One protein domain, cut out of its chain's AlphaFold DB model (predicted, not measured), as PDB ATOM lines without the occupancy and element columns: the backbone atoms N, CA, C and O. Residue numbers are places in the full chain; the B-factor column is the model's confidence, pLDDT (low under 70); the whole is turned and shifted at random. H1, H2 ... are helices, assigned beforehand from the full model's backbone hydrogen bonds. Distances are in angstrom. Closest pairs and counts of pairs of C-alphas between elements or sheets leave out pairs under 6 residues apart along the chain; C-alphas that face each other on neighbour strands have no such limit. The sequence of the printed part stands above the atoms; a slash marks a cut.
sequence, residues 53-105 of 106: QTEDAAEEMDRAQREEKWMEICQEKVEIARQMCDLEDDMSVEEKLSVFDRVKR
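AT A GLANCE: This is residues 53 to 105 of the 106 residues of an uncharacterized protein of Didymella exigua CBS 183.55 (UniProt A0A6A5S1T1). One very long helix, H1, makes the length of this model, and past its last residue, Asp 90, a tight link leads into a short helix, H2, which folds back at a steep tilt of 49 degrees, the two meeting near their ends as a lopsided V with one long arm and one short arm. The printed part has 53 residues with two named helices, H1 then H2, and no named strand: all helix. The whole is extended, with a radius of gyration of the C-alphas of 19.8 A, a rod spanning 62 by 24 by 6 A.

HOW THE PARTS SIT: Start with H1, residues 53 to 90, and pass the tight link of 2 residues to reach H2, residues 93 to 103. Look at Glu 88 and Lys 96: their C-alphas, the closest of the two helices, are 7.7 A apart. H1 and H2 are close but not clearly touching. They run opposite ways at a steep tilt of 49 degrees. In H2 every O i to N i+4 pair is within hydrogen-bond range; in H1, 33 of 34 are.

IN THESE COORDINATES: Find C-alpha 53 at (110.533, 105.968, 138.682); from there H1 runs 56.2 A to C-alpha 90 at (110.720, 105.244, 82.498). H2 runs 15.8 A from Val 93 to C-alpha 103 at (119.675, 89.237, 89.729).

THE WHOLE: The C-alphas of Gln 53 and Glu 94, the two farthest apart, are 61.9 A apart. The printed part has no cut. Confidence is low, under 70, at residues 53 to 57, 61, 87 to 91, 93 and 105.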
ATOM      1  N   GLN A  53     110.853 105.000 139.741       57.78
ATOM      2  CA  GLN A  53     110.533 105.968 138.682       57.78
ATOM      3  C   GLN A  53     111.646 106.202 137.642       57.78
ATOM      4  O   GLN A  53     111.366 106.624 136.520       57.78
ATOM      5  N   THR A  54     112.913 105.984 137.995       59.00
ATOM      6  CA  THR A  54     114.040 106.153 137.062       59.00
ATOM      7  C   THR A  54     114.214 104.967 136.118       59.00
ATOM      8  O   THR A  54     114.706 105.158 135.004       59.00
ATOM      9  N   GLU A  55     113.765 103.773 136.516       62.06
ATOM     10  CA  GLU A  55     113.771 102.575 135.669       62.06
ATOM     11  C   GLU A  55     112.665 102.660 134.604       62.06
ATOM     12  O   GLU A  55     112.950 102.522 133.412       62.06
ATOM     13  N   ASP A  56     111.452 103.067 134.997       67.62
ATOM     14  CA  ASP A  56     110.326 103.288 134.076       67.62
ATOM     15  C   ASP A  56     110.633 104.347 132.998       67.62
ATOM     16  O   ASP A  56     110.331 104.162 131.814       67.62
ATOM     17  N   ALA A  57     111.296 105.448 133.372       64.44
ATOM     18  CA  ALA A  57     111.676 106.502 132.429       64.44
ATOM     19  C   ALA A  57     112.740 106.041 131.413       64.44
ATOM     20  O   ALA A  57     112.735 106.475 130.255       64.44
ATOM     21  N   ALA A  58     113.659 105.160 131.823       70.19
ATOM     22  CA  ALA A  58     114.670 104.598 130.932       70.19
ATOM     23  C   ALA A  58     114.047 103.618 129.924       70.19
ATOM     24  O   ALA A  58     114.387 103.658 128.735       70.19
ATOM     25  N   GLU A  59     113.099 102.789 130.367       75.56
ATOM     26  CA  GLU A  59     112.374 101.870 129.488       75.56
ATOM     27  C   GLU A  59     111.477 102.597 128.478       75.56
ATOM     28  O   GLU A  59     111.395 102.194 127.311       75.56
ATOM     29  N   GLU A  60     110.827 103.689 128.887       72.50
ATOM     30  CA  GLU A  60     109.991 104.491 127.992       72.50
ATOM     31  C   GLU A  60     110.823 105.186 126.904       72.50
ATOM     32  O   GLU A  60     110.451 105.158 125.726       72.50
ATOM     33  N   MET A  61     111.996 105.726 127.256       69.75
ATOM     34  CA  MET A  61     112.916 106.304 126.271       69.75
ATOM     35  C   MET A  61     113.455 105.262 125.282       69.75
ATOM     36  O   MET A  61     113.541 105.551 124.087       69.75
ATOM     37  N   ASP A  62     113.795 104.053 125.735       82.56
ATOM     38  CA  ASP A  62     114.268 102.988 124.843       82.56
ATOM     39  C   ASP A  62     113.164 102.504 123.887       82.56
ATOM     40  O   ASP A  62     113.415 102.238 122.705       82.56
ATOM     41  N   ARG A  63     111.911 102.454 124.359       82.69
ATOM     42  CA  ARG A  63     110.746 102.160 123.514       82.69
ATOM     43  C   ARG A  63     110.551 103.235 122.444       82.69
ATOM     44  O   ARG A  63     110.442 102.891 121.268       82.69
ATOM     45  N   ALA A  64     110.591 104.512 122.825       82.31
ATOM     46  CA  ALA A  64     110.458 105.628 121.890       82.31
ATOM     47  C   ALA A  64     111.572 105.628 120.827       82.31
ATOM     48  O   ALA A  64     111.296 105.777 119.637       82.31
ATOM     49  N   GLN A  65     112.823 105.369 121.222       86.31
ATOM     50  CA  GLN A  65     113.950 105.265 120.285       86.31
ATOM     51  C   GLN A  65     113.812 104.083 119.318       86.31
ATOM     52  O   GLN A  65     114.208 104.173 118.153       86.31
ATOM     53  N   ARG A  66     113.271 102.948 119.778       89.31
ATOM     54  CA  ARG A  66     112.992 101.799 118.905       89.31
ATOM     55  C   ARG A  66     111.890 102.105 117.900       89.31
ATOM     56  O   ARG A  66     112.024 101.725 116.737       89.31
ATOM     57  N   GLU A  67     110.838 102.799 118.319       90.06
ATOM     58  CA  GLU A  67     109.757 103.234 117.431       90.06
ATOM     59  C   GLU A  67     110.238 104.255 116.393       90.06
ATOM     60  O   GLU A  67     109.910 104.121 115.214       90.06
ATOM     61  N   GLU A  68     111.082 105.209 116.791       92.38
ATOM     62  CA  GLU A  68     111.701 106.182 115.885       92.38
ATOM     63  C   GLU A  68     112.552 105.489 114.809       92.38
ATOM     64  O   GLU A  68     112.326 105.691 113.614       92.38
ATOM     65  N   LYS A  69     113.449 104.577 115.212       93.06
ATOM     66  CA  LYS A  69     114.256 103.775 114.273       93.06
ATOM     67  C   LYS A  69     113.391 102.920 113.351       93.06
ATOM     68  O   LYS A  69     113.704 102.749 112.174       93.06
ATOM     69  N   TRP A  70     112.302 102.354 113.869       92.19
ATOM     70  CA  TRP A  70     111.390 101.553 113.059       92.19
ATOM     71  C   TRP A  70     110.656 102.405 112.017       92.19
ATOM     72  O   TRP A  70     110.520 101.976 110.867       92.19
ATOM     73  N   MET A  71     110.243 103.624 112.378       93.19
ATOM     74  CA  MET A  71     109.666 104.581 111.433       93.19
ATOM     75  C   MET A  71     110.667 105.011 110.359       93.19
ATOM     76  O   MET A  71     110.288 105.049 109.188       93.19
ATOM     77  N   GLU A  72     111.925 105.271 110.718       95.56
ATOM     78  CA  GLU A  72     112.990 105.625 109.768       95.56
ATOM     79  C   GLU A  72     113.195 104.518 108.720       95.56
ATOM     80  O   GLU A  72     113.108 104.766 107.517       95.56
ATOM     81  N   ILE A  73     113.319 103.262 109.166       93.75
ATOM     82  CA  ILE A  73     113.436 102.095 108.273       93.75
ATOM     83  C   ILE A  73     112.202 101.960 107.368       93.75
ATOM     84  O   ILE A  73     112.311 101.586 106.197       93.75
ATOM     85  N   CYS A  74     111.004 102.220 107.896       89.88
ATOM     86  CA  CYS A  74     109.783 102.161 107.097       89.88
ATOM     87  C   CYS A  74     109.752 103.253 106.022       89.88
ATOM     88  O   CYS A  74     109.345 102.972 104.894       89.88
ATOM     89  N   GLN A  75     110.203 104.468 106.341       92.25
ATOM     90  CA  GLN A  75     110.299 105.563 105.376       92.25
ATOM     91  C   GLN A  75     111.312 105.256 104.271       92.25
ATOM     92  O   GLN A  75     110.968 105.385 103.098       92.25
ATOM     93  N   GLU A  76     112.496 104.751 104.622       93.75
ATOM     94  CA  GLU A  76     113.524 104.361 103.650       93.75
ATOM     95  C   GLU A  76     113.002 103.283 102.684       93.75
ATOM     96  O   GLU A  76     113.142 103.390 101.465       93.75
ATOM     97  N   LYS A  77     112.294 102.269 103.200       90.38
ATOM     98  CA  LYS A  77     111.676 101.230 102.358       90.38
ATOM     99  C   LYS A  77     110.610 101.782 101.416       90.38
ATOM    100  O   LYS A  77     110.502 101.307 100.285       90.38
ATOM    101  N   VAL A  78     109.815 102.751 101.867       89.94
ATOM    102  CA  VAL A  78     108.814 103.421 101.024       89.94
ATOM    103  C   VAL A  78     109.493 104.248  99.935       89.94
ATOM    104  O   VAL A  78     109.043 104.222  98.790       89.94
ATOM    105  N   GLU A  79     110.585 104.940 100.255       92.50
ATOM    106  CA  GLU A  79     111.354 105.711  99.281       92.50
ATOM    107  C   GLU A  79     111.986 104.810  98.214       92.50
ATOM    108  O   GLU A  79     111.824 105.075  97.024       92.50
ATOM    109  N   ILE A  80     112.595 103.689  98.610       88.62
ATOM    110  CA  ILE A  80     113.126 102.684  97.675       88.62
ATOM    111  C   ILE A  80     112.008 102.124  96.789       88.62
ATOM    112  O   ILE A  80     112.167 102.030  95.573       88.62
ATOM    113  N   ALA A  81     110.856 101.774  97.371       75.50
ATOM    114  CA  ALA A  81     109.719 101.270  96.603       75.50
ATOM    115  C   ALA A  81     109.224 102.302  95.581       75.50
ATOM    116  O   ALA A  81     108.895 101.941  94.451       75.50
ATOM    117  N   ARG A  82     109.216 103.585  95.951       81.88
ATOM    118  CA  ARG A  82     108.860 104.682  95.053       81.88
ATOM    119  C   ARG A  82     109.880 104.852  93.933       81.88
ATOM    120  O   ARG A  82     109.471 104.919  92.787       81.88
ATOM    121  N   GLN A  83     111.176 104.838  94.237       81.38
ATOM    122  CA  GLN A  83     112.232 104.906  93.221       81.38
ATOM    123  C   GLN A  83     112.156 103.729  92.242       81.38
ATOM    124  O   GLN A  83     112.337 103.919  91.046       81.38
ATOM    125  N   MET A  84     111.832 102.526  92.726       77.44
ATOM    126  CA  MET A  84     111.600 101.359  91.871       77.44
ATOM    127  C   MET A  84     110.362 101.530  90.982       77.44
ATOM    128  O   MET A  84     110.421 101.173  89.812       77.44
ATOM    129  N   CYS A  85     109.268 102.096  91.504       73.62
ATOM    130  CA  CYS A  85     108.065 102.390  90.712       73.62
ATOM    131  C   CYS A  85     108.305 103.508  89.684       73.62
ATOM    132  O   CYS A  85     107.861 103.401  88.548       73.62
ATOM    133  N   ASP A  86     109.041 104.555  90.054       72.25
ATOM    134  CA  ASP A  86     109.382 105.662  89.155       72.25
ATOM    135  C   ASP A  86     110.334 105.169  88.040       72.25
ATOM    136  O   ASP A  86     110.161 105.501  86.870       72.25
ATOM    137  N   LEU A  87     111.275 104.274  88.369       61.28
ATOM    138  CA  LEU A  87     112.081 103.539  87.384       61.28
ATOM    139  C   LEU A  87     111.228 102.608  86.505       61.28
ATOM    140  O   LEU A  87     111.572 102.361  85.350       61.28
ATOM    141  N   GLU A  88     110.118 102.073  87.019       57.62
ATOM    142  CA  GLU A  88     109.217 101.226  86.241       57.62
ATOM    143  C   GLU A  88     108.447 101.982  85.150       57.62
ATOM    144  O   GLU A  88     108.094 101.350  84.150       57.62
ATOM    145  N   ASP A  89     108.205 103.280  85.310       61.31
ATOM    146  CA  ASP A  89     107.493 104.085  84.311       61.31
ATOM    147  C   ASP A  89     108.422 104.606  83.195       61.31
ATOM    148  O   ASP A  89     107.966 104.787  82.064       61.31
ATOM    149  N   ASP A  90     109.727 104.742  83.465       61.16
ATOM    150  CA  ASP A  90     110.720 105.244  82.498       61.16
ATOM    151  C   ASP A  90     111.515 104.142  81.762       61.16
ATOM    152  O   ASP A  90     112.168 104.426  80.755       61.16
ATOM    153  N   MET A  91     111.458 102.879  82.209       61.38
ATOM    154  CA  MET A  91     112.186 101.763  81.581       61.38
ATOM    155  C   MET A  91     111.298 100.881  80.705       61.38
ATOM    156  O   MET A  91     110.206 100.447  81.091       61.38
ATOM    157  N   SER A  92     111.817 100.521  79.531       74.81
ATOM    158  CA  SER A  92     111.154  99.563  78.652       74.81
ATOM    159  C   SER A  92     111.068  98.175  79.307       74.81
ATOM    160  O   SER A  92     111.906  97.774  80.117       74.81
ATOM    161  N   VAL A  93     110.042  97.397  78.947       69.81
ATOM    162  CA  VAL A  93     109.836  96.030  79.469       69.81
ATOM    163  C   VAL A  93     111.060  95.126  79.224       69.81
ATOM    164  O   VAL A  93     111.343  94.248  80.038       69.81
ATOM    165  N   GLU A  94     111.817  95.363  78.146       76.38
ATOM    166  CA  GLU A  94     113.063  94.645  77.837       76.38
ATOM    167  C   GLU A  94     114.189  94.966  78.835       76.38
ATOM    168  O   GLU A  94     114.884  94.057  79.293       76.38
ATOM    169  N   GLU A  95     114.332  96.227  79.248       76.62
ATOM    170  CA  GLU A  95     115.315  96.628  80.262       76.62
ATOM    171  C   GLU A  95     114.970  96.043  81.638       76.62
ATOM    172  O   GLU A  95     115.856  95.512  82.315       76.62
ATOM    173  N   LYS A  96     113.680  96.014  82.011       72.00
ATOM    174  CA  LYS A  96     113.204  95.370  83.253       72.00
ATOM    175  C   LYS A  96     113.551  93.882  83.309       72.00
ATOM    176  O   LYS A  96     114.060  93.397  84.321       72.00
ATOM    177  N   LEU A  97     113.299  93.158  82.217       77.75
ATOM    178  CA  LEU A  97     113.616  91.731  82.119       77.75
ATOM    179  C   LEU A  97     115.129  91.480  82.197       77.75
ATOM    180  O   LEU A  97     115.544  90.516  82.836       77.75
ATOM    181  N   SER A  98     115.956  92.374  81.642       79.94
ATOM    182  CA  SER A  98     117.419  92.249  81.703       79.94
ATOM    183  C   SER A  98     117.987  92.366  83.128       79.94
ATOM    184  O   SER A  98     118.901  91.625  83.496       79.94
ATOM    185  N   VAL A  99     117.422  93.254  83.959       76.75
ATOM    186  CA  VAL A  99     117.829  93.429  85.362       76.75
ATOM    187  C   VAL A  99     117.387  92.229  86.196       76.75
ATOM    188  O   VAL A  99     118.175  91.705  86.985       76.75
ATOM    189  N   PHE A 100     116.164  91.745  85.975       75.44
ATOM    190  CA  PHE A 100     115.643  90.564  86.659       75.44
ATOM    191  C   PHE A 100     116.444  89.297  86.315       75.44
ATOM    192  O   PHE A 100     116.799  88.529  87.210       75.44
ATOM    193  N   ASP A 101     116.810  89.107  85.045       85.19
ATOM    194  CA  ASP A 101     117.638  87.980  84.600       85.19
ATOM    195  C   ASP A 101     119.067  88.028  85.148       85.19
ATOM    196  O   ASP A 101     119.677  86.974  85.333       85.19
ATOM    197  N   ARG A 102     119.610  89.221  85.428       78.69
ATOM    198  CA  ARG A 102     120.919  89.365  86.078       78.69
ATOM    199  C   ARG A 102     120.852  88.986  87.558       78.69
ATOM    200  O   ARG A 102     121.657  88.177  88.000       78.69
ATOM    201  N   VAL A 103     119.858  89.499  88.287       76.56
ATOM    202  CA  VAL A 103     119.675  89.237  89.729       76.56
ATOM    203  C   VAL A 103     119.325  87.776  90.018       76.56
ATOM    204  O   VAL A 103     119.704  87.252  91.052       76.56
ATOM    205  N   LYS A 104     118.611  87.091  89.118       71.75
ATOM    206  CA  LYS A 104     118.218  85.685  89.314       71.75
ATOM    207  C   LYS A 104     119.338  84.678  89.007       71.75
ATOM    208  O   LYS A 104     119.160  83.484  89.250       71.75
ATOM    209  N   ARG A 105     120.421  85.122  88.359       67.31
ATOM    210  CA  ARG A 105     121.524  84.260  87.905       67.31
ATOM    211  C   ARG A 105     122.745  84.326  88.832       67.31
ATOM    212  O   ARG A 105     123.557  83.405  88.778       67.31
TER     213      ARG A 105